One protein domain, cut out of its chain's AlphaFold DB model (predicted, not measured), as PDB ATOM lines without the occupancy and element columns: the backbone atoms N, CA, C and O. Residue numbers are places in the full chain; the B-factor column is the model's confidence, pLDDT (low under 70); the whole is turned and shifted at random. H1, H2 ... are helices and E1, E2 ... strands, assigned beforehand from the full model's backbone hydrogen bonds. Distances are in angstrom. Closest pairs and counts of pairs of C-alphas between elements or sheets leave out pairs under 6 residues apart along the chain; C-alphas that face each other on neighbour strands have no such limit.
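Overview. This is residues 4 to 169 of the 170 residues of an uncharacterized protein of Bilophila wadsworthia (strain 3_1_6) (UniProt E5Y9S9). A small head, with the two-stranded sheet of E1 and E2 and helix H5, is gathered at one end of the very long helix H2, which runs out of it as an arm. H1 folds back beside the far part of H2 to make a helical hairpin, while H7 packs on H2 within the head and its residues 164 to 167 stick out. The printed part has 166 residues, with seven named helices and two named strands in the order H1 H2 H3 E1 H4 H5 E2 H6 H7; the sheet is antiparallel, in the order E1 - E2, and the class is mostly helix. The whole is loose and elongated, with a radius of gyration of the C-alphas of 20.6 A and spans of 68 by 35 by 26 A.

Along the chain. Strand E1 is residues 77 to 81, 13.9 A long, and E2 is residues 126 to 130, 13.6 A. H2, residues 28 to 65, is 55.0 A long and runs from C-alpha 28 at (-31.463, -21.560, 43.925) to C-alpha 65 at (-37.813, -11.510, -9.788). H1 is residues 4 to 21, 24.8 A; H5 is residues 104 to 117, 19.6 A; H7 is residues 152 to 167, 22.2 A, ending at C-alpha 167 at (-45.130, -20.203, 13.300). The short helices are H3, residues 72 to 75, H4, residues 95 to 98, and H6, residues 135 to 139.

Arrangement. E1 and E2 are antiparallel at 156 degrees, with N 78 and O 129 at 2.8 A and N 80 and O 127 at 2.9 A, within hydrogen-bond range. The closest C-alphas of H2 and E2, Phe 59 and Ile 128, are 7.0 A apart; those of E1 and H5, Phe 79 and Ala 114, 6.8 A. H2 is the hub, touching three helices. With residues 56 to 64 alone it touches H5, closest C-alphas Val 60 and Val 107 at 6.2 A, at a steep tilt of 56 degrees, opposite ways. Its residues 58 to 62 touch residues 152 to 159 of H7, closest C-alphas Ile 62 and Val 152 at 5.8 A, at a shallow tilt of 30 degrees, opposite ways. H1 and H2 form a hairpin, closest C-alphas Ile 17 and Gln 38 at 5.9 A, at a tilt of 36 degrees, only just steep. H3 and H4 only just touch, with 3 pairs of C-alphas within 8 A, closest Arg 74 and Leu 97 at 6.7 A. H6 and H7 are close but not clearly touching, closest C-alphas Glu 139 and Val 152 at 6.9 A. H5 and H7 are apart. Every O i to N i+4 pair is within hydrogen-bond range in H1, H2, H5, H6 and H7; H3 and H4 are too short for such a pair.

Size, cuts and confidence. The C-alphas farthest apart, of Asp 26 and Lys 92, are 68.9 A apart. The printed part has no cut; the links E1 to H4 and H6 to H7 are long. Mean pLDDT of the printed part is 83.2, with low confidence in residues 4 to 8, 99 to 104, 106 to 107, 109 to 124 and 169.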
ATOM      1  N   GLU A   4     -22.283  -0.403  14.622       47.41
ATOM      2  CA  GLU A   4     -21.378  -0.918  15.649       47.41
ATOM      3  C   GLU A   4     -22.201  -1.497  16.802       47.41
ATOM      4  O   GLU A   4     -22.012  -2.646  17.119       47.41
ATOM      5  N   ALA A   5     -23.249  -0.817  17.268       51.53
ATOM      6  CA  ALA A   5     -24.207  -1.247  18.279       51.53
ATOM      7  C   ALA A   5     -25.083  -2.467  17.985       51.53
ATOM      8  O   ALA A   5     -25.501  -3.072  18.960       51.53
ATOM      9  N   TYR A   6     -25.453  -2.816  16.745       58.50
ATOM     10  CA  TYR A   6     -26.318  -3.991  16.509       58.50
ATOM     11  C   TYR A   6     -25.484  -5.263  16.446       58.50
ATOM     12  O   TYR A   6     -25.802  -6.255  17.100       58.50
ATOM     13  N   GLU A   7     -24.375  -5.217  15.712       61.09
ATOM     14  CA  GLU A   7     -23.406  -6.306  15.740       61.09
ATOM     15  C   GLU A   7     -22.754  -6.403  17.114       61.09
ATOM     16  O   GLU A   7     -22.659  -7.498  17.661       61.09
ATOM     17  N   TYR A   8     -22.447  -5.268  17.742       67.00
ATOM     18  CA  TYR A   8     -22.085  -5.205  19.152       67.00
ATOM     19  C   TYR A   8     -23.203  -5.730  20.031       67.00
ATOM     20  O   TYR A   8     -22.884  -6.424  20.973       67.00
ATOM     21  N   ARG A   9     -24.492  -5.493  19.754       75.62
ATOM     22  CA  ARG A   9     -25.583  -6.047  20.569       75.62
ATOM     23  C   ARG A   9     -25.631  -7.562  20.456       75.62
ATOM     24  O   ARG A   9     -25.713  -8.225  21.480       75.62
ATOM     25  N   ILE A  10     -25.523  -8.127  19.254       75.56
ATOM     26  CA  ILE A  10     -25.457  -9.583  19.063       75.56
ATOM     27  C   ILE A  10     -24.193 -10.157  19.719       75.56
ATOM     28  O   ILE A  10     -24.262 -11.185  20.391       75.56
ATOM     29  N   GLN A  11     -23.040  -9.505  19.564       79.88
ATOM     30  CA  GLN A  11     -21.791  -9.920  20.205       79.88
ATOM     31  C   GLN A  11     -21.838  -9.757  21.729       79.88
ATOM     32  O   GLN A  11     -21.329 -10.610  22.447       79.88
ATOM     33  N   GLU A  12     -22.487  -8.712  22.233       84.38
ATOM     34  CA  GLU A  12     -22.703  -8.428  23.650       84.38
ATOM     35  C   GLU A  12     -23.646  -9.467  24.249       84.38
ATOM     36  O   GLU A  12     -23.333 -10.009  25.302       84.38
ATOM     37  N   ILE A  13     -24.752  -9.792  23.571       85.19
ATOM     38  CA  ILE A  13     -25.669 -10.876  23.943       85.19
ATOM     39  C   ILE A  13     -24.896 -12.193  24.016       85.19
ATOM     40  O   ILE A  13     -24.922 -12.856  25.047       85.19
ATOM     41  N   ARG A  14     -24.132 -12.543  22.973       86.69
ATOM     42  CA  ARG A  14     -23.310 -13.767  22.952       86.69
ATOM     43  C   ARG A  14     -22.271 -13.788  24.071       86.69
ATOM     44  O   ARG A  14     -22.087 -14.819  24.713       86.69
ATOM     45  N   ARG A  15     -21.601 -12.661  24.321       92.19
ATOM     46  CA  ARG A  15     -20.629 -12.512  25.411       92.19
ATOM     47  C   ARG A  15     -21.306 -12.705  26.765       92.19
ATOM     48  O   ARG A  15     -20.800 -13.475  27.569       92.19
ATOM     49  N   LYS A  16     -22.448 -12.055  26.997       91.25
ATOM     50  CA  LYS A  16     -23.218 -12.168  28.242       91.25
ATOM     51  C   LYS A  16     -23.733 -13.584  28.467       91.25
ATOM     52  O   LYS A  16     -23.608 -14.074  29.577       91.25
ATOM     53  N   ILE A  17     -24.238 -14.260  27.433       90.31
ATOM     54  CA  ILE A  17     -24.636 -15.675  27.525       90.31
ATOM     55  C   ILE A  17     -23.436 -16.527  27.950       90.31
ATOM     56  O   ILE A  17     -23.532 -17.253  28.930       90.31
ATOM     57  N   LYS A  18     -22.276 -16.359  27.301       92.88
ATOM     58  CA  LYS A  18     -21.048 -17.085  27.662       92.88
ATOM     59  C   LYS A  18     -20.580 -16.795  29.095       92.88
ATOM     60  O   LYS A  18     -20.046 -17.677  29.761       92.88
ATOM     61  N   GLU A  19     -20.739 -15.559  29.560       93.38
ATOM     62  CA  GLU A  19     -20.442 -15.177  30.943       93.38
ATOM     63  C   GLU A  19     -21.397 -15.866  31.917       93.38
ATOM     64  O   GLU A  19     -20.929 -16.469  32.878       93.38
ATOM     65  N   LEU A  20     -22.703 -15.848  31.641       91.69
ATOM     66  CA  LEU A  20     -23.717 -16.528  32.450       91.69
ATOM     67  C   LEU A  20     -23.497 -18.048  32.493       91.69
ATOM     68  O   LEU A  20     -23.570 -18.620  33.577       91.69
ATOM     69  N   ASP A  21     -23.119 -18.669  31.372       90.00
ATOM     70  CA  ASP A  21     -22.782 -20.101  31.286       90.00
ATOM     71  C   ASP A  21     -21.611 -20.494  32.199       90.00
ATOM     72  O   ASP A  21     -21.499 -21.640  32.630       90.00
ATOM     73  N   SER A  22     -20.715 -19.548  32.495       91.81
ATOM     74  CA  SER A  22     -19.560 -19.782  33.365       91.81
ATOM     75  C   SER A  22     -19.862 -19.606  34.857       91.81
ATOM     76  O   SER A  22     -19.028 -19.950  35.698       91.81
ATOM     77  N   VAL A  23     -21.037 -19.072  35.216       91.94
ATOM     78  CA  VAL A  23     -21.402 -18.826  36.615       91.94
ATOM     79  C   VAL A  23     -21.862 -20.120  37.283       91.94
ATOM     80  O   VAL A  23     -22.927 -20.651  36.990       91.94
ATOM     81  N   MET A  24     -21.098 -20.577  38.274       88.38
ATOM     82  CA  MET A  24     -21.527 -21.628  39.200       88.38
ATOM     83  C   MET A  24     -22.153 -21.009  40.458       88.38
ATOM     84  O   MET A  24     -21.626 -20.045  41.021       88.38
ATOM     85  N   THR A  25     -23.288 -21.546  40.906       89.75
ATOM     86  CA  THR A  25     -23.983 -21.107  42.125       89.75
ATOM     87  C   THR A  25     -24.683 -22.287  42.793       89.75
ATOM     88  O   THR A  25     -25.197 -23.167  42.111       89.75
ATOM     89  N   ASP A  26     -24.701 -22.294  44.121       91.50
ATOM     90  CA  ASP A  26     -25.436 -23.228  44.982       91.50
ATOM     91  C   ASP A  26     -26.755 -22.623  45.514       91.50
ATOM     92  O   ASP A  26     -27.651 -23.350  45.939       91.50
ATOM     93  N   ASP A  27     -26.913 -21.296  45.433       96.12
ATOM     94  CA  ASP A  27     -28.168 -20.578  45.702       96.12
ATOM     95  C   ASP A  27     -29.185 -20.729  44.549       96.12
ATOM     96  O   ASP A  27     -28.960 -20.252  43.430       96.12
ATOM     97  N   VAL A  28     -30.339 -21.335  44.853       93.31
ATOM     98  CA  VAL A  28     -31.463 -21.560  43.925       93.31
ATOM     99  C   VAL A  28     -32.042 -20.256  43.366       93.31
ATOM    100  O   VAL A  28     -32.331 -20.184  42.175       93.31
ATOM    101  N   ASN A  29     -32.173 -19.201  44.176       95.06
ATOM    102  CA  ASN A  29     -32.714 -17.918  43.707       95.06
ATOM    103  C   ASN A  29     -31.749 -17.238  42.733       95.06
ATOM    104  O   ASN A  29     -32.157 -16.547  41.797       95.06
ATOM    105  N   LYS A  30     -30.444 -17.410  42.965       92.69
ATOM    106  CA  LYS A  30     -29.414 -16.914  42.053       92.69
ATOM    107  C   LYS A  30     -29.395 -17.726  40.759       92.69
ATOM    108  O   LYS A  30     -29.295 -17.125  39.692       92.69
ATOM    109  N   PHE A  31     -29.555 -19.048  40.845       93.00
ATOM    110  CA  PHE A  31     -29.698 -19.918  39.677       93.00
ATOM    111  C   PHE A  31     -30.906 -19.521  38.817       93.00
ATOM    112  O   PHE A  31     -30.756 -19.325  37.614       93.00
ATOM    113  N   GLU A  32     -32.076 -19.314  39.428       94.62
ATOM    114  CA  GLU A  32     -33.291 -18.907  38.712       94.62
ATOM    115  C   GLU A  32     -33.095 -17.590  37.946       94.62
ATOM    116  O   GLU A  32     -33.434 -17.502  36.767       94.62
ATOM    117  N   LYS A  33     -32.486 -16.578  38.577       94.81
ATOM    118  CA  LYS A  33     -32.204 -15.287  37.925       94.81
ATOM    119  C   LYS A  33     -31.248 -15.420  36.739       94.81
ATOM    120  O   LYS A  33     -31.459 -14.768  35.720       94.81
ATOM    121  N   ILE A  34     -30.206 -16.245  36.873       94.12
ATOM    122  CA  ILE A  34     -29.250 -16.517  35.788       94.12
ATOM    123  C   ILE A  34     -29.971 -17.185  34.618       94.12
ATOM    124  O   ILE A  34     -29.841 -16.726  33.486       94.12
ATOM    125  N   LEU A  35     -30.787 -18.205  34.900       93.25
ATOM    126  CA  LEU A  35     -31.549 -18.923  33.883       93.25
ATOM    127  C   LEU A  35     -32.534 -17.999  33.151       93.25
ATOM    128  O   LEU A  35     -32.602 -18.025  31.925       93.25
ATOM    129  N   GLN A  36     -33.269 -17.154  33.878       94.88
ATOM    130  CA  GLN A  36     -34.209 -16.197  33.282       94.88
ATOM    131  C   GLN A  36     -33.508 -15.198  32.357       94.88
ATOM    132  O   GLN A  36     -33.971 -14.967  31.237       94.88
ATOM    133  N   GLU A  37     -32.386 -14.620  32.793       93.50
ATOM    134  CA  GLU A  37     -31.631 -13.680  31.961       93.50
ATOM    135  C   GLU A  37     -31.010 -14.385  30.746       93.50
ATOM    136  O   GLU A  37     -31.038 -13.840  29.645       93.50
ATOM    137  N   GLN A  38     -30.529 -15.620  30.901       91.19
ATOM    138  CA  GLN A  38     -30.007 -16.408  29.788       91.19
ATOM    139  C   GLN A  38     -31.086 -16.702  28.742       91.19
ATOM    140  O   GLN A  38     -30.870 -16.452  27.558       91.19
ATOM    141  N   VAL A  39     -32.261 -17.180  29.162       92.81
ATOM    142  CA  VAL A  39     -33.395 -17.429  28.257       92.81
ATOM    143  C   VAL A  39     -33.781 -16.149  27.521       92.81
ATOM    144  O   VAL A  39     -33.923 -16.156  26.299       92.81
ATOM    145  N   ARG A  40     -33.889 -15.029  28.242       89.75
ATOM    146  CA  ARG A  40     -34.212 -13.725  27.657       89.75
ATOM    147  C   ARG A  40     -33.195 -13.302  26.594       89.75
ATOM    148  O   ARG A  40     -33.597 -12.906  25.502       89.75
ATOM    149  N   LEU A  41     -31.902 -13.380  26.905       86.62
ATOM    150  CA  LEU A  41     -30.827 -12.990  25.992       86.62
ATOM    151  C   LEU A  41     -30.763 -13.901  24.762       86.62
ATOM    152  O   LEU A  41     -30.553 -13.407  23.653       86.62
ATOM    153  N   THR A  42     -30.985 -15.204  24.933       86.69
ATOM    154  CA  THR A  42     -31.047 -16.160  23.818       86.69
ATOM    155  C   THR A  42     -32.207 -15.833  22.884       86.69
ATOM    156  O   THR A  42     -31.986 -15.679  21.685       86.69
ATOM    157  N   ILE A  43     -33.417 -15.628  23.421       85.12
ATOM    158  CA  ILE A  43     -34.595 -15.255  22.622       85.12
ATOM    159  C   ILE A  43     -34.349 -13.939  21.875       85.12
ATOM    160  O   ILE A  43     -34.640 -13.847  20.683       85.12
ATOM    161  N   GLU A  44     -33.793 -12.928  22.550       81.62
ATOM    162  CA  GLU A  44     -33.465 -11.645  21.922       81.62
ATOM    163  C   GLU A  44     -32.481 -11.836  20.758       81.62
ATOM    164  O   GLU A  44     -32.731 -11.368  19.647       81.62
ATOM    165  N   GLY A  45     -31.386 -12.566  20.982       75.81
ATOM    166  CA  GLY A  45     -30.375 -12.822  19.958       75.81
ATOM    167  C   GLY A  45     -30.914 -13.602  18.756       75.81
ATOM    168  O   GLY A  45     -30.625 -13.248  17.611       75.81
ATOM    169  N   GLU A  46     -31.714 -14.640  18.993       79.75
ATOM    170  CA  GLU A  46     -32.290 -15.466  17.929       79.75
ATOM    171  C   GLU A  46     -33.344 -14.715  17.115       79.75
ATOM    172  O   GLU A  46     -33.295 -14.748  15.882       79.75
ATOM    173  N   ALA A  47     -34.240 -13.969  17.767       79.56
ATOM    174  CA  ALA A  47     -35.247 -13.163  17.079       79.56
ATOM    175  C   ALA A  47     -34.596 -12.152  16.121       79.56
ATOM    176  O   ALA A  47     -35.001 -12.025  14.964       79.56
ATOM    177  N   LEU A  48     -33.528 -11.489  16.571       75.06
ATOM    178  CA  LEU A  48     -32.755 -10.547  15.764       75.06
ATOM    179  C   LEU A  48     -32.108 -11.202  14.528       75.06
ATOM    180  O   LEU A  48     -32.099 -10.620  13.438       75.06
ATOM    181  N   LEU A  49     -31.590 -12.427  14.660       75.94
ATOM    182  CA  LEU A  49     -31.021 -13.177  13.536       75.94
ATOM    183  C   LEU A  49     -32.091 -13.619  12.531       75.94
ATOM    184  O   LEU A  49     -31.862 -13.547  11.321       75.94
ATOM    185  N   ILE A  50     -33.262 -14.037  13.019       80.00
ATOM    186  CA  ILE A  50     -34.397 -14.425  12.173       80.00
ATOM    187  C   ILE A  50     -34.862 -13.229  11.341       80.00
ATOM    188  O   ILE A  50     -34.981 -13.355  10.123       80.00
ATOM    189  N   VAL A  51     -35.054 -12.060  11.960       79.38
ATOM    190  CA  VAL A  51     -35.462 -10.836  11.252       79.38
ATOM    191  C   VAL A  51     -34.463 -10.480  10.150       79.38
ATOM    192  O   VAL A  51     -34.875 -10.273   9.006       79.38
ATOM    193  N   LYS A  52     -33.152 -10.493  10.448       77.06
ATOM    194  CA  LYS A  52     -32.104 -10.234   9.444       77.06
ATOM    195  C   LYS A  52     -32.232 -11.205   8.270       77.06
ATOM    196  O   LYS A  52     -32.310 -10.762   7.130       77.06
ATOM    197  N   LYS A  53     -32.343 -12.509   8.548       79.44
ATOM    198  CA  LYS A  53     -32.467 -13.556   7.523       79.44
ATOM    199  C   LYS A  53     -33.707 -13.373   6.644       79.44
ATOM    200  O   LYS A  53     -33.613 -13.519   5.428       79.44
ATOM    201  N   VAL A  54     -34.853 -13.048   7.243       85.56
ATOM    202  CA  VAL A  54     -36.107 -12.813   6.513       85.56
ATOM    203  C   VAL A  54     -35.968 -11.624   5.568       85.56
ATOM    204  O   VAL A  54     -36.342 -11.734   4.404       85.56
ATOM    205  N   ILE A  55     -35.397 -10.507   6.026       84.12
ATOM    206  CA  ILE A  55     -35.264  -9.315   5.182       84.12
ATOM    207  C   ILE A  55     -34.228  -9.534   4.071       84.12
ATOM    208  O   ILE A  55     -34.479  -9.145   2.929       84.12
ATOM    209  N   SER A  56     -33.117 -10.227   4.359       82.38
ATOM    210  CA  SER A  56     -32.166 -10.662   3.325       82.38
ATOM    211  C   SER A  56     -32.866 -11.457   2.229       82.38
ATOM    212  O   SER A  56     -32.659 -11.207   1.044       82.38
ATOM    213  N   GLU A  57     -33.712 -12.408   2.624       87.50
ATOM    214  CA  GLU A  57     -34.436 -13.269   1.698       87.50
ATOM    215  C   GLU A  57     -35.437 -12.481   0.847       87.50
ATOM    216  O   GLU A  57     -35.498 -12.671  -0.368       87.50
ATOM    217  N   VAL A  58     -36.179 -11.554   1.463       91.06
ATOM    218  CA  VAL A  58     -37.087 -10.646   0.749       91.06
ATOM    219  C   VAL A  58     -36.321  -9.849  -0.307       91.06
ATOM    220  O   VAL A  58     -36.735  -9.818  -1.465       91.06
ATOM    221  N   PHE A  59     -35.191  -9.242   0.063       88.88
ATOM    222  CA  PHE A  59     -34.404  -8.419  -0.853       88.88
ATOM    223  C   PHE A  59     -33.854  -9.236  -2.033       88.88
ATOM    224  O   PHE A  59     -34.048  -8.853  -3.187       88.88
ATOM    225  N   VAL A  60     -33.264 -10.409  -1.765       87.81
ATOM    226  CA  VAL A  60     -32.767 -11.331  -2.805       87.81
ATOM    227  C   VAL A  60     -33.879 -11.701  -3.787       87.81
ATOM    228  O   VAL A  60     -33.692 -11.605  -5.001       87.81
ATOM    229  N   ARG A  61     -35.057 -12.089  -3.283       92.19
ATOM    230  CA  ARG A  61     -36.186 -12.494  -4.133       92.19
ATOM    231  C   ARG A  61     -36.703 -11.352  -4.999       92.19
ATOM    232  O   ARG A  61     -36.983 -11.586  -6.173       92.19
ATOM    233  N   ILE A  62     -36.799 -10.136  -4.460       93.50
ATOM    234  CA  ILE A  62     -37.211  -8.954  -5.230       93.50
ATOM    235  C   ILE A  62     -36.246  -8.720  -6.400       93.50
ATOM    236  O   ILE A  62     -36.691  -8.591  -7.544       93.50
ATOM    237  N   VAL A  63     -34.934  -8.734  -6.145       90.81
ATOM    238  CA  VAL A  63     -33.912  -8.532  -7.186       90.81
ATOM    239  C   VAL A  63     -33.993  -9.625  -8.254       90.81
ATOM    240  O   VAL A  63     -34.067  -9.315  -9.442       90.81
ATOM    241  N   LEU A  64     -34.057 -10.899  -7.855       89.44
ATOM    242  CA  LEU A  64     -34.120 -12.026  -8.794       89.44
ATOM    243  C   LEU A  64     -35.383 -12.006  -9.666       89.44
ATOM    244  O   LEU A  64     -35.318 -12.293 -10.864       89.44
ATOM    245  N   ARG A  65     -36.524 -11.618  -9.087       92.19
ATOM    246  CA  ARG A  65     -37.813 -11.510  -9.788       92.19
ATOM    247  C   ARG A  65     -37.910 -10.303 -10.701       92.19
ATOM    248  O   ARG A  65     -38.799 -10.254 -11.548       92.19
ATOM    249  N   THR A  66     -37.033  -9.322 -10.523       93.38
ATOM    250  CA  THR A  66     -37.064  -8.106 -11.326       93.38
ATOM    251  C   THR A  66     -36.768  -8.445 -12.784       93.38
ATOM    252  O   THR A  66     -35.734  -9.074 -13.054       93.38
ATOM    253  N   PRO A  67     -37.649  -8.045 -13.727       92.50
ATOM    254  CA  PRO A  67     -37.446  -8.262 -15.146       92.50
ATOM    255  C   PRO A  67     -36.099  -7.740 -15.615       92.50
ATOM    256  O   PRO A  67     -35.640  -6.676 -15.197       92.50
ATOM    257  N   VAL A  68     -35.502  -8.482 -16.535       89.12
ATOM    258  CA  VAL A  68     -34.209  -8.156 -17.105       89.12
ATOM    259  C   VAL A  68     -34.341  -7.815 -18.586       89.12
ATOM    260  O   VAL A  68     -34.924  -8.569 -19.369       89.12
ATOM    261  N   ASP A  69     -33.816  -6.643 -18.932       88.69
ATOM    262  CA  ASP A  69     -33.599  -6.169 -20.301       88.69
ATOM    263  C   ASP A  69     -32.151  -5.666 -20.421       88.69
ATOM    264  O   ASP A  69     -31.256  -6.416 -20.805       88.69
ATOM    265  N   THR A  70     -31.869  -4.459 -19.918       88.25
ATOM    266  CA  THR A  70     -30.498  -3.931 -19.797       88.25
ATOM    267  C   THR A  70     -29.786  -4.344 -18.506       88.25
ATOM    268  O   THR A  70     -28.582  -4.143 -18.391       88.25
ATOM    269  N   GLY A  71     -30.519  -4.887 -17.526       89.06
ATOM    270  CA  GLY A  71     -30.049  -5.143 -16.156       89.06
ATOM    271  C   GLY A  71     -30.192  -3.945 -15.199       89.06
ATOM    272  O   GLY A  71     -30.112  -4.116 -13.984       89.06
ATOM    273  N   ARG A  72     -30.517  -2.749 -15.710       92.88
ATOM    274  CA  ARG A  72     -30.643  -1.506 -14.921       92.88
ATOM    275  C   ARG A  72     -31.699  -1.570 -13.816       92.88
ATOM    276  O   ARG A  72     -31.478  -1.048 -12.723       92.88
ATOM    277  N   ALA A  73     -32.828  -2.230 -14.080       93.38
ATOM    278  CA  ALA A  73     -33.899  -2.404 -13.101       93.38
ATOM    279  C   ALA A  73     -33.419  -3.160 -11.854       93.38
ATOM    280  O   ALA A  73     -33.682  -2.728 -10.735       93.38
ATOM    281  N   ARG A  74     -32.647  -4.237 -12.052       90.50
ATOM    282  CA  ARG A  74     -32.021  -5.014 -10.973       90.50
ATOM    283  C   ARG A  74     -30.961  -4.198 -10.234       90.50
ATOM    284  O   ARG A  74     -30.957  -4.194  -9.010       90.50
ATOM    285  N   ALA A  75     -30.131  -3.461 -10.974       89.25
ATOM    286  CA  ALA A  75     -29.063  -2.621 -10.424       89.25
ATOM    287  C   ALA A  75     -29.570  -1.473  -9.540       89.25
ATOM    288  O   ALA A  75     -28.825  -0.938  -8.726       89.25
ATOM    289  N   SER A  76     -30.820  -1.052  -9.751       91.81
ATOM    290  CA  SER A  76     -31.416   0.094  -9.059       91.81
ATOM    291  C   SER A  76     -32.089  -0.271  -7.741       91.81
ATOM    292  O   SER A  76     -32.580   0.626  -7.062       91.81
ATOM    293  N   TRP A  77     -32.126  -1.554  -7.369       91.88
ATOM    294  CA  TRP A  77     -32.561  -1.949  -6.034       91.88
ATOM    295  C   TRP A  77     -31.500  -1.592  -5.005       91.88
ATOM    296  O   TRP A  77     -30.342  -1.994  -5.108       91.88
ATOM    297  N   GLN A  78     -31.923  -0.855  -3.990       87.81
ATOM    298  CA  GLN A  78     -31.079  -0.382  -2.914       87.81
ATOM    299  C   GLN A  78     -31.664  -0.814  -1.578       87.81
ATOM    300  O   GLN A  78     -32.881  -0.858  -1.385       87.81
ATOM    301  N   PHE A  79     -30.767  -1.121  -0.652       83.31
ATOM    302  CA  PHE A  79     -31.101  -1.399   0.731       83.31
ATOM    303  C   PHE A  79     -30.720  -0.177   1.582       83.31
ATOM    304  O   PHE A  79     -29.780   0.544   1.247       83.31
ATOM    305  N   GLY A  80     -31.450   0.094   2.661       77.50
ATOM    306  CA  GLY A  80     -31.123   1.163   3.606       77.50
ATOM    307  C   GLY A  80     -31.724   0.913   4.984       77.50
ATOM    308  O   GLY A  80     -32.758   0.265   5.115       77.50
ATOM    309  N   VAL A  81     -31.085   1.430   6.032       74.62
ATOM    310  CA  VAL A  81     -31.566   1.337   7.421       74.62
ATOM    311  C   VAL A  81     -31.717   2.742   7.978       74.62
ATOM    312  O   VAL A  81     -30.844   3.591   7.817       74.62
ATOM    313  N   GLY A  82     -32.877   3.016   8.575       73.50
ATOM    314  CA  GLY A  82     -33.213   4.320   9.156       73.50
ATOM    315  C   GLY A  82     -33.514   5.432   8.160       73.50
ATOM    316  O   GLY A  82     -34.286   6.325   8.489       73.50
ATOM    317  N   THR A  83     -32.977   5.365   6.943       80.25
ATOM    318  CA  THR A  83     -33.287   6.291   5.850       80.25
ATOM    319  C   THR A  83     -33.474   5.519   4.549       80.25
ATOM    320  O   THR A  83     -32.709   4.600   4.252       80.25
ATOM    321  N   ALA A  84     -34.490   5.896   3.769       85.62
ATOM    322  CA  ALA A  84     -34.731   5.327   2.450       85.62
ATOM    323  C   ALA A  84     -33.656   5.799   1.452       85.62
ATOM    324  O   ALA A  84     -33.462   7.010   1.306       85.62
ATOM    325  N   PRO A  85     -32.976   4.885   0.738       87.62
ATOM    326  CA  PRO A  85     -32.059   5.264  -0.331       87.62
ATOM    327  C   PRO A  85     -32.797   5.966  -1.475       87.62
ATOM    328  O   PRO A  85     -33.839   5.487  -1.931       87.62
ATOM    329  N   SER A  86     -32.234   7.070  -1.966       90.94
ATOM    330  CA  SER A  86     -32.787   7.889  -3.057       90.94
ATOM    331  C   SER A  86     -32.015   7.758  -4.377       90.94
ATOM    332  O   SER A  86     -32.169   8.588  -5.271       90.94
ATOM    333  N   GLY A  87     -31.113   6.782  -4.488       89.50
ATOM    334  CA  GLY A  87     -30.273   6.601  -5.667       89.50
ATOM    335  C   GLY A  87     -31.035   5.994  -6.842       89.50
ATOM    336  O   GLY A  87     -32.047   5.313  -6.682       89.50
ATOM    337  N   VAL A  88     -30.516   6.236  -8.043       91.31
ATOM    338  CA  VAL A  88     -31.000   5.651  -9.296       91.31
ATOM    339  C   VAL A  88     -29.784   5.150 -10.058       91.31
ATOM    340  O   VAL A  88     -28.803   5.884 -10.202       91.31
ATOM    341  N   ALA A  89     -29.820   3.910 -10.548       90.06
ATOM    342  CA  ALA A  89     -28.706   3.397 -11.330       90.06
ATOM    343  C   ALA A  89     -28.624   4.146 -12.682       90.06
ATOM    344  O   ALA A  89     -29.667   4.350 -13.329       90.06
ATOM    345  N   PRO A  90     -27.417   4.571 -13.114       92.19
ATOM    346  CA  PRO A  90     -27.211   5.247 -14.391       92.19
ATOM    347  C   PRO A  90     -27.849   4.526 -15.578       92.19
ATOM    348  O   PRO A  90     -27.980   3.301 -15.588       92.19
ATOM    349  N   ASP A  91     -28.223   5.292 -16.600       92.94
ATOM    350  CA  ASP A  91     -28.783   4.718 -17.818       92.94
ATOM    351  C   ASP A  91     -27.685   4.097 -18.688       92.94
ATOM    352  O   ASP A  91     -27.077   4.746 -19.537       92.94
ATOM    353  N   LYS A  92     -27.367   2.839 -18.388       90.69
ATOM    354  CA  LYS A  92     -26.389   2.018 -19.096       90.69
ATOM    355  C   LYS A  92     -26.790   0.549 -19.043       90.69
ATOM    356  O   LYS A  92     -27.714   0.158 -18.328       90.69
ATOM    357  N   GLU A  93     -26.062  -0.273 -19.784       88.31
ATOM    358  CA  GLU A  93     -26.170  -1.719 -19.646       88.31
ATOM    359  C   GLU A  93     -25.420  -2.222 -18.409       88.31
ATOM    360  O   GLU A  93     -24.364  -1.700 -18.047       88.31
ATOM    361  N   TYR A  94     -25.968  -3.272 -17.803       86.50
ATOM    362  CA  TYR A  94     -25.415  -4.003 -16.666       86.50
ATOM    363  C   TYR A  94     -25.295  -5.482 -17.059       86.50
ATOM    364  O   TYR A  94     -26.169  -6.278 -16.702       86.50
ATOM    365  N   PRO A  95     -24.293  -5.858 -17.881       82.12
ATOM    366  CA  PRO A  95     -24.153  -7.209 -18.425       82.12
ATOM    367  C   PRO A  95     -24.123  -8.296 -17.351       82.12
ATOM    368  O   PRO A  95     -24.742  -9.339 -17.517       82.12
ATOM    369  N   GLU A  96     -23.490  -8.014 -16.215       79.12
ATOM    370  CA  GLU A  96     -23.427  -8.896 -15.052       79.12
ATOM    371  C   GLU A  96     -24.800  -9.167 -14.431       79.12
ATOM    372  O   GLU A  96     -24.997 -10.202 -13.810       79.12
ATOM    373  N   LEU A  97     -25.768  -8.266 -14.638       79.56
ATOM    374  CA  LEU A  97     -27.145  -8.395 -14.162       79.56
ATOM    375  C   LEU A  97     -28.132  -8.847 -15.250       79.56
ATOM    376  O   LEU A  97     -29.310  -9.068 -14.937       79.56
ATOM    377  N   LYS A  98     -27.670  -8.975 -16.505       75.38
ATOM    378  CA  LYS A  98     -28.473  -9.410 -17.660       75.38
ATOM    379  C   LYS A  98     -28.767 -10.904 -17.653       75.38
ATOM    380  O   LYS A  98     -29.793 -11.324 -18.194       75.38
ATOM    381  N   ASP A  99     -27.898 -11.695 -17.031       69.94
ATOM    382  CA  ASP A  99     -28.089 -13.133 -16.972       69.94
ATOM    383  C   ASP A  99     -29.388 -13.464 -16.228       69.94
ATOM    384  O   ASP A  99     -29.628 -13.093 -15.074       69.94
ATOM    385  N   LYS A 100     -30.284 -14.170 -16.926       58.97
ATOM    386  CA  LYS A 100     -31.517 -14.700 -16.321       58.97
ATOM    387  C   LYS A 100     -31.201 -15.694 -15.207       58.97
ATOM    388  O   LYS A 100     -31.983 -15.808 -14.271       58.97
ATOM    389  N   GLU A 101     -30.044 -16.339 -15.311       61.09
ATOM    390  CA  GLU A 101     -29.438 -17.215 -14.313       61.09
ATOM    391  C   GLU A 101     -28.357 -16.489 -13.515       61.09
ATOM    392  O   GLU A 101     -27.340 -17.087 -13.163       61.09
ATOM    393  N   ILE A 102     -28.544 -15.195 -13.228       67.06
ATOM    394  CA  ILE A 102     -27.719 -14.568 -12.203       67.06
ATOM    395  C   ILE A 102     -27.748 -15.500 -10.989       67.06
ATOM    396  O   ILE A 102     -28.820 -15.899 -10.517       67.06
ATOM    397  N   SER A 103     -26.570 -15.947 -10.559       65.44
ATOM    398  CA  SER A 103     -26.530 -16.954  -9.516       65.44
ATOM    399  C   SER A 103     -27.143 -16.332  -8.272       65.44
ATOM    400  O   SER A 103     -26.740 -15.248  -7.845       65.44
ATOM    401  N   GLU A 104     -28.111 -17.019  -7.673       69.31
ATOM    402  CA  GLU A 104     -28.668 -16.643  -6.379       69.31
ATOM    403  C   GLU A 104     -27.546 -16.364  -5.365       69.31
ATOM    404  O   GLU A 104     -27.641 -15.431  -4.576       69.31
ATOM    405  N   THR A 105     -26.426 -17.086  -5.470       70.69
ATOM    406  CA  THR A 105     -25.196 -16.874  -4.699       70.69
ATOM    407  C   THR A 105     -24.585 -15.483  -4.896       70.69
ATOM    408  O   THR A 105     -24.146 -14.879  -3.924       70.69
ATOM    409  N   GLN A 106     -24.564 -14.947  -6.120       68.50
ATOM    410  CA  GLN A 106     -24.021 -13.614  -6.411       68.50
ATOM    411  C   GLN A 106     -24.922 -12.512  -5.851       68.50
ATOM    412  O   GLN A 106     -24.429 -11.575  -5.227       68.50
ATOM    413  N   VAL A 107     -26.243 -12.655  -6.005       69.12
ATOM    414  CA  VAL A 107     -27.199 -11.719  -5.396       69.12
ATOM    415  C   VAL A 107     -27.079 -11.789  -3.885       69.12
ATOM    416  O   VAL A 107     -26.916 -10.760  -3.246       69.12
ATOM    417  N   ARG A 108     -27.060 -12.993  -3.305       71.12
ATOM    418  CA  ARG A 108     -26.868 -13.194  -1.865       71.12
ATOM    419  C   ARG A 108     -25.560 -12.597  -1.359       71.12
ATOM    420  O   ARG A 108     -25.582 -12.031  -0.276       71.12
ATOM    421  N   ALA A 109     -24.467 -12.674  -2.115       68.50
ATOM    422  CA  ALA A 109     -23.204 -12.038  -1.748       68.50
ATOM    423  C   ALA A 109     -23.324 -10.505  -1.740       68.50
ATOM    424  O   ALA A 109     -22.958  -9.878  -0.752       68.50
ATOM    425  N   ALA A 110     -23.920  -9.906  -2.775       65.62
ATOM    426  CA  ALA A 110     -24.161  -8.463  -2.823       65.62
ATOM    427  C   ALA A 110     -25.124  -7.991  -1.717       65.62
ATOM    428  O   ALA A 110     -24.905  -6.951  -1.104       65.62
ATOM    429  N   VAL A 111     -26.163  -8.781  -1.421       66.06
ATOM    430  CA  VAL A 111     -27.080  -8.548  -0.299       66.06
ATOM    431  C   VAL A 111     -26.350  -8.676   1.032       66.06
ATOM    432  O   VAL A 111     -26.554  -7.840   1.900       66.06
ATOM    433  N   ALA A 112     -25.503  -9.689   1.213       65.81
ATOM    434  CA  ALA A 112     -24.721  -9.867   2.430       65.81
ATOM    435  C   ALA A 112     -23.792  -8.671   2.663       65.81
ATOM    436  O   ALA A 112     -23.823  -8.112   3.753       65.81
ATOM    437  N   SER A 113     -23.077  -8.211   1.633       62.44
ATOM    438  CA  SER A 113     -22.248  -7.004   1.709       62.44
ATOM    439  C   SER A 113     -23.080  -5.752   1.981       62.44
ATOM    440  O   SER A 113     -22.736  -4.991   2.870       62.44
ATOM    441  N   ALA A 114     -24.226  -5.567   1.317       60.28
ATOM    442  CA  ALA A 114     -25.123  -4.447   1.609       60.28
ATOM    443  C   ALA A 114     -25.669  -4.506   3.047       60.28
ATOM    444  O   ALA A 114     -25.841  -3.481   3.688       60.28
ATOM    445  N   LEU A 115     -25.922  -5.699   3.586       60.34
ATOM    446  CA  LEU A 115     -26.375  -5.906   4.963       60.34
ATOM    447  C   LEU A 115     -25.260  -5.799   6.010       60.34
ATOM    448  O   LEU A 115     -25.573  -5.649   7.191       60.34
ATOM    449  N   GLU A 116     -23.998  -5.931   5.605       58.72
ATOM    450  CA  GLU A 116     -22.816  -5.625   6.417       58.72
ATOM    451  C   GLU A 116     -22.511  -4.119   6.387       58.72
ATOM    452  O   GLU A 116     -22.251  -3.521   7.428       58.72
ATOM    453  N   GLU A 117     -22.606  -3.483   5.215       50.34
ATOM    454  CA  GLU A 117     -22.357  -2.051   5.003       50.34
ATOM    455  C   GLU A 117     -23.484  -1.163   5.527       50.34
ATOM    456  O   GLU A 117     -23.251  -0.005   5.888       50.34
ATOM    457  N   ILE A 118     -24.710  -1.685   5.610       48.50
ATOM    458  CA  ILE A 118     -25.863  -0.952   6.134       48.50
ATOM    459  C   ILE A 118     -25.860  -1.088   7.643       48.50
ATOM    460  O   ILE A 118     -26.631  -1.777   8.312       48.50
ATOM    461  N   SER A 119     -24.863  -0.368   8.131       50.62
ATOM    462  CA  SER A 119     -24.410  -0.311   9.477       50.62
ATOM    463  C   SER A 119     -24.564   1.115  10.012       50.62
ATOM    464  O   SER A 119     -23.615   1.710  10.517       50.62
ATOM    465  N   VAL A 120     -25.796   1.651  10.035       40.75
ATOM    466  CA  VAL A 120     -26.080   2.843  10.853       40.75
ATOM    467  C   VAL A 120     -27.526   2.924  11.399       40.75
ATOM    468  O   VAL A 120     -28.487   2.860  10.646       40.75
ATOM    469  N   ALA A 121     -27.633   3.175  12.717       37.38
ATOM    470  CA  ALA A 121     -28.794   3.636  13.506       37.38
ATOM    471  C   ALA A 121     -29.829   2.587  14.012       37.38
ATOM    472  O   ALA A 121     -30.065   1.572  13.366       37.38
ATOM    473  N   PRO A 122     -30.487   2.824  15.179       45.44
ATOM    474  CA  PRO A 122     -31.473   1.930  15.799       45.44
ATOM    475  C   PRO A 122     -32.830   2.032  15.094       45.44
ATOM    476  O   PRO A 122     -33.859   2.293  15.714       45.44
ATOM    477  N   ALA A 123     -32.833   1.897  13.776       48.03
ATOM    478  CA  ALA A 123     -34.069   1.910  13.041       48.03
ATOM    479  C   ALA A 123     -34.689   0.519  13.107       48.03
ATOM    480  O   ALA A 123     -34.243  -0.429  12.467       48.03
ATOM    481  N   SER A 124     -35.806   0.442  13.816       56.72
ATOM    482  CA  SER A 124     -36.845  -0.571  13.639       56.72
ATOM    483  C   SER A 124     -37.395  -0.632  12.200       56.72
ATOM    484  O   SER A 124     -38.282  -1.436  11.926       56.72
ATOM    485  N   VAL A 125     -36.889   0.199  11.277       72.56
ATOM    486  CA  VAL A 125     -37.388   0.358   9.912       72.56
ATOM    487  C   VAL A 125     -36.260   0.159   8.903       72.56
ATOM    488  O   VAL A 125     -35.269   0.895   8.879       72.56
ATOM    489  N   TRP A 126     -36.444  -0.864   8.075       78.12
ATOM    490  CA  TRP A 126     -35.561  -1.264   6.988       78.12
ATOM    491  C   TRP A 126     -36.228  -0.854   5.676       78.12
ATOM    492  O   TRP A 126     -37.432  -1.050   5.506       78.12
ATOM    493  N   PHE A 127     -35.457  -0.283   4.760       85.31
ATOM    494  CA  PHE A 127     -35.933   0.200   3.473       85.31
ATOM    495  C   PHE A 127     -35.349  -0.648   2.350       85.31
ATOM    496  O   PHE A 127     -34.141  -0.853   2.264       85.31
ATOM    497  N   ILE A 128     -36.228  -1.110   1.468       89.50
ATOM    498  CA  ILE A 128     -35.876  -1.649   0.159       89.50
ATOM    499  C   ILE A 128     -36.521  -0.703  -0.846       89.50
ATOM    500  O   ILE A 128     -37.747  -0.598  -0.882       89.50
ATOM    501  N   SER A 129     -35.710   0.020  -1.612       92.62
ATOM    502  CA  SER A 129     -36.196   1.014  -2.569       92.62
ATOM    503  C   SER A 129     -35.612   0.785  -3.953       92.62
ATOM    504  O   SER A 129     -34.514   0.258  -4.124       92.62
ATOM    505  N   ASN A 130     -36.379   1.186  -4.955       94.94
ATOM    506  CA  ASN A 130     -35.925   1.323  -6.323       94.94
ATOM    507  C   ASN A 130     -36.608   2.569  -6.866       94.94
ATOM    508  O   ASN A 130     -37.832   2.655  -6.858       94.94
ATOM    509  N   ASN A 131     -35.812   3.559  -7.251       95.94
ATOM    510  CA  ASN A 131     -36.311   4.889  -7.587       95.94
ATOM    511  C   ASN A 131     -36.405   5.107  -9.107       95.94
ATOM    512  O   ASN A 131     -36.428   6.245  -9.573       95.94
ATOM    513  N   LEU A 132     -36.409   4.031  -9.903       95.81
ATOM    514  CA  LEU A 132     -36.636   4.128 -11.343       95.81
ATOM    515  C   LEU A 132     -38.087   4.508 -11.634       95.81
ATOM    516  O   LEU A 132     -39.014   3.885 -11.129       95.81
ATOM    517  N   GLU A 133     -38.274   5.457 -12.547       95.81
ATOM    518  CA  GLU A 133     -39.589   5.971 -12.961       95.81
ATOM    519  C   GLU A 133     -40.579   4.888 -13.428       95.81
ATOM    520  O   GLU A 133     -41.787   5.053 -13.303       95.81
ATOM    521  N   TYR A 134     -40.081   3.763 -13.949       94.88
ATOM    522  CA  TYR A 134     -40.896   2.670 -14.483       94.88
ATOM    523  C   TYR A 134     -41.039   1.474 -13.531       94.88
ATOM    524  O   TYR A 134     -41.656   0.474 -13.907       94.88
ATOM    525  N   ILE A 135     -40.474   1.521 -12.318       97.00
ATOM    526  CA  ILE A 135     -40.481   0.352 -11.427       97.00
ATOM    527  C   ILE A 135     -41.899  -0.045 -11.001       97.00
ATOM    528  O   ILE A 135     -42.216  -1.232 -10.958       97.00
ATOM    529  N   GLU A 136     -42.779   0.931 -10.776       96.44
ATOM    530  CA  GLU A 136     -44.178   0.680 -10.421       96.44
ATOM    531  C   GLU A 136     -44.938   0.001 -11.564       96.44
ATOM    532  O   GLU A 136     -45.747  -0.896 -11.331       96.44
ATOM    533  N   ALA A 137     -44.635   0.356 -12.816       97.06
ATOM    534  CA  ALA A 137     -45.213  -0.317 -13.974       97.06
ATOM    535  C   ALA A 137     -44.763  -1.786 -14.042       97.06
ATOM    536  O   ALA A 137     -45.572  -2.676 -14.324       97.06
ATOM    537  N   LEU A 138     -43.488  -2.067 -13.745       96.44
ATOM    538  CA  LEU A 138     -43.001  -3.443 -13.638       96.44
ATOM    539  C   LEU A 138     -43.696  -4.199 -12.496       96.44
ATOM    540  O   LEU A 138     -44.033  -5.368 -12.679       96.44
ATOM    541  N   GLU A 139     -43.964  -3.540 -11.364       97.25
ATOM    542  CA  GLU A 139     -44.689  -4.122 -10.221       97.25
ATOM    543  C   GLU A 139     -46.141  -4.437 -10.567       97.25
ATOM    544  O   GLU A 139     -46.644  -5.499 -10.208       97.25
ATOM    545  N   ALA A 140     -46.778  -3.584 -11.366       96.50
ATOM    546  CA  ALA A 140     -48.116  -3.805 -11.900       96.50
ATOM    547  C   ALA A 140     -48.180  -4.873 -13.015       96.50
ATOM    548  O   ALA A 140     -49.245  -5.106 -13.589       96.50
ATOM    549  N   GLY A 141     -47.064  -5.528 -13.348       94.25
ATOM    550  CA  GLY A 141     -47.037  -6.631 -14.307       94.25
ATOM    551  C   GLY A 141     -46.860  -6.223 -15.768       94.25
ATOM    552  O   GLY A 141     -47.157  -7.017 -16.665       94.25
ATOM    553  N   TRP A 142     -46.334  -5.022 -16.045       93.94
ATOM    554  CA  TRP A 142     -46.042  -4.570 -17.414       93.94
ATOM    555  C   TRP A 142     -45.162  -5.568 -18.183       93.94
ATOM    556  O   TRP A 142     -45.396  -5.858 -19.360       93.94
ATOM    557  N   SER A 143     -44.193  -6.184 -17.498       93.25
ATOM    558  CA  SER A 143     -43.428  -7.306 -18.043       93.25
ATOM    559  C   SER A 143     -44.205  -8.619 -17.926       93.25
ATOM    560  O   SER A 143     -43.919  -9.469 -17.081       93.25
ATOM    561  N   LYS A 144     -45.171  -8.819 -18.831       91.00
ATOM    562  CA  LYS A 144     -46.070  -9.991 -18.841       91.00
ATOM    563  C   LYS A 144     -45.349 -11.342 -18.828       91.00
ATOM    564  O   LYS A 144     -45.889 -12.319 -18.324       91.00
ATOM    565  N   LYS A 145     -44.151 -11.415 -19.419       89.88
ATOM    566  CA  LYS A 145     -43.371 -12.660 -19.508       89.88
ATOM    567  C   LYS A 145     -42.486 -12.915 -18.288       89.88
ATOM    568  O   LYS A 145     -42.196 -14.074 -18.029       89.88
ATOM    569  N   GLN A 146     -42.014 -11.874 -17.597       89.00
ATOM    570  CA  GLN A 146     -40.995 -12.028 -16.547       89.00
ATOM    571  C   GLN A 146     -41.537 -11.763 -15.138       89.00
ATOM    572  O   GLN A 146     -41.184 -12.493 -14.222       89.00
ATOM    573  N   ALA A 147     -42.411 -10.768 -14.964       91.56
ATOM    574  CA  ALA A 147     -42.974 -10.417 -13.657       91.56
ATOM    575  C   ALA A 147     -44.481 -10.098 -13.729       91.56
ATOM    576  O   ALA A 147     -44.897  -9.033 -13.285       91.56
ATOM    577  N   PRO A 148     -45.335 -10.996 -14.261       92.00
ATOM    578  CA  PRO A 148     -46.773 -10.733 -14.394       92.00
ATOM    579  C   PRO A 148     -47.503 -10.531 -13.056       92.00
ATOM    580  O   PRO A 148     -48.595  -9.976 -13.041       92.00
ATOM    581  N   ALA A 149     -46.929 -11.003 -11.948       94.06
ATOM    582  CA  ALA A 149     -47.513 -10.926 -10.609       94.06
ATOM    583  C   ALA A 149     -46.812  -9.902  -9.691       94.06
ATOM    584  O   ALA A 149     -47.047  -9.914  -8.481       94.06
ATOM    585  N   GLY A 150     -45.941  -9.056 -10.253       94.62
ATOM    586  CA  GLY A 150     -45.095  -8.139  -9.492       94.62
ATOM    587  C   GLY A 150     -43.914  -8.832  -8.807       94.62
ATOM    588  O   GLY A 150     -43.847 -10.060  -8.700       94.62
ATOM    589  N   MET A 151     -42.948  -8.038  -8.356       96.19
ATOM    590  CA  MET A 151     -41.730  -8.507  -7.690       96.19
ATOM    591  C   MET A 151     -41.864  -8.387  -6.181       96.19
ATOM    592  O   MET A 151     -41.556  -9.338  -5.461       96.19
ATOM    593  N   VAL A 152     -42.358  -7.246  -5.702       96.12
ATOM    594  CA  VAL A 152     -42.532  -6.955  -4.278       96.12
ATOM    595  C   VAL A 152     -43.765  -7.681  -3.751       96.12
ATOM    596  O   VAL A 152     -43.656  -8.469  -2.812       96.12
ATOM    597  N   SER A 153     -44.919  -7.507  -4.398       95.38
ATOM    598  CA  SER A 153     -46.199  -8.064  -3.945       95.38
ATOM    599  C   SER A 153     -46.172  -9.588  -3.871       95.38
ATOM    600  O   SER A 153     -46.616 -10.176  -2.881       95.38
ATOM    601  N   LEU A 154     -45.625 -10.245  -4.900       96.25
ATOM    602  CA  LEU A 154     -45.493 -11.700  -4.917       96.25
ATOM    603  C   LEU A 154     -44.526 -12.188  -3.833       96.25
ATOM    604  O   LEU A 154     -44.785 -13.203  -3.189       96.25
ATOM    605  N   THR A 155     -43.421 -11.472  -3.612       96.19
ATOM    606  CA  THR A 155     -42.433 -11.846  -2.590       96.19
ATOM    607  C   THR A 155     -43.016 -11.732  -1.192       96.19
ATOM    608  O   THR A 155     -42.918 -12.687  -0.429       96.19
ATOM    609  N   LEU A 156     -43.685 -10.623  -0.870       94.50
ATOM    610  CA  LEU A 156     -44.314 -10.445   0.437       94.50
ATOM    611  C   LEU A 156     -45.382 -11.509   0.691       94.50
ATOM    612  O   LEU A 156     -45.369 -12.139   1.741       94.50
ATOM    613  N   ARG A 157     -46.246 -11.790  -0.291       95.56
ATOM    614  CA  ARG A 157     -47.290 -12.816  -0.158       95.56
ATOM    615  C   ARG A 157     -46.719 -14.195   0.169       95.56
ATOM    616  O   ARG A 157     -47.236 -14.891   1.039       95.56
ATOM    617  N   GLU A 158     -45.674 -14.607  -0.541       94.88
ATOM    618  CA  GLU A 158     -45.036 -15.903  -0.306       94.88
ATOM    619  C   GLU A 158     -44.283 -15.949   1.020       94.88
ATOM    620  O   GLU A 158     -44.376 -16.948   1.726       94.88
ATOM    621  N   MET A 159     -43.564 -14.879   1.369       93.25
ATOM    622  CA  MET A 159     -42.823 -14.801   2.627       93.25
ATOM    623  C   MET A 159     -43.766 -14.807   3.829       93.25
ATOM    624  O   MET A 159     -43.524 -15.554   4.770       93.25
ATOM    625  N   THR A 160     -44.873 -14.060   3.782       90.94
ATOM    626  CA  THR A 160     -45.908 -14.097   4.823       90.94
ATOM    627  C   THR A 160     -46.462 -15.506   4.985       90.94
ATOM    628  O   THR A 160     -46.448 -16.036   6.091       90.94
ATOM    629  N   ARG A 161     -46.843 -16.167   3.885       92.62
ATOM    630  CA  ARG A 161     -47.341 -17.549   3.932       92.62
ATOM    631  C   ARG A 161     -46.307 -18.520   4.512       92.62
ATOM    632  O   ARG A 161     -46.674 -19.412   5.268       92.62
ATOM    633  N   GLN A 162     -45.034 -18.379   4.142       90.94
ATOM    634  CA  GLN A 162     -43.952 -19.212   4.673       90.94
ATOM    635  C   GLN A 162     -43.783 -19.000   6.184       90.94
ATOM    636  O   GLN A 162     -43.709 -19.971   6.926       90.94
ATOM    637  N   LEU A 163     -43.786 -17.749   6.651       88.38
ATOM    638  CA  LEU A 163     -43.674 -17.432   8.077       88.38
ATOM    639  C   LEU A 163     -44.871 -17.947   8.883       88.38
ATOM    640  O   LEU A 163     -44.677 -18.538   9.940       88.38
ATOM    641  N   GLU A 164     -46.095 -17.785   8.379       88.94
ATOM    642  CA  GLU A 164     -47.307 -18.316   9.016       88.94
ATOM    643  C   GLU A 164     -47.265 -19.843   9.149       88.94
ATOM    644  O   GLU A 164     -47.657 -20.389  10.179       88.94
ATOM    645  N   GLN A 165     -46.756 -20.544   8.132       89.19
ATOM    646  CA  GLN A 165     -46.612 -22.000   8.162       89.19
ATOM    647  C   GLN A 165     -45.583 -22.481   9.183       89.19
ATOM    648  O   GLN A 165     -45.773 -23.546   9.760       89.19
ATOM    649  N   GLU A 166     -44.498 -21.740   9.388       84.81
ATOM    650  CA  GLU A 166     -43.480 -22.102  10.375       84.81
ATOM    651  C   GLU A 166     -43.919 -21.744  11.801       84.81
ATOM    652  O   GLU A 166     -43.714 -22.537  12.715       84.81
ATOM    653  N   LEU A 167     -44.602 -20.610  11.992       80.12
ATOM    654  CA  LEU A 167     -45.130 -20.203  13.300       80.12
ATOM    655  C   LEU A 167     -46.334 -21.041  13.747       80.12
ATOM    656  O   LEU A 167     -46.487 -21.297  14.933       80.12
ATOM    657  N   GLY A 168     -47.179 -21.498  12.818       70.62
ATOM    658  CA  GLY A 168     -48.335 -22.350  13.125       70.62
ATOM    659  C   GLY A 168     -47.993 -23.811  13.448       70.62
ATOM    660  O   GLY A 168     -48.892 -24.580  13.778       70.62
ATOM    661  N   LYS A 169     -46.719 -24.210  13.320       58.69
ATOM    662  CA  LYS A 169     -46.209 -25.535  13.718       58.69
ATOM    663  C   LYS A 169     -45.641 -25.559  15.146       58.69
ATOM    664  O   LYS A 169     -45.262 -26.642  15.592       58.69
TER     665      LYS A 169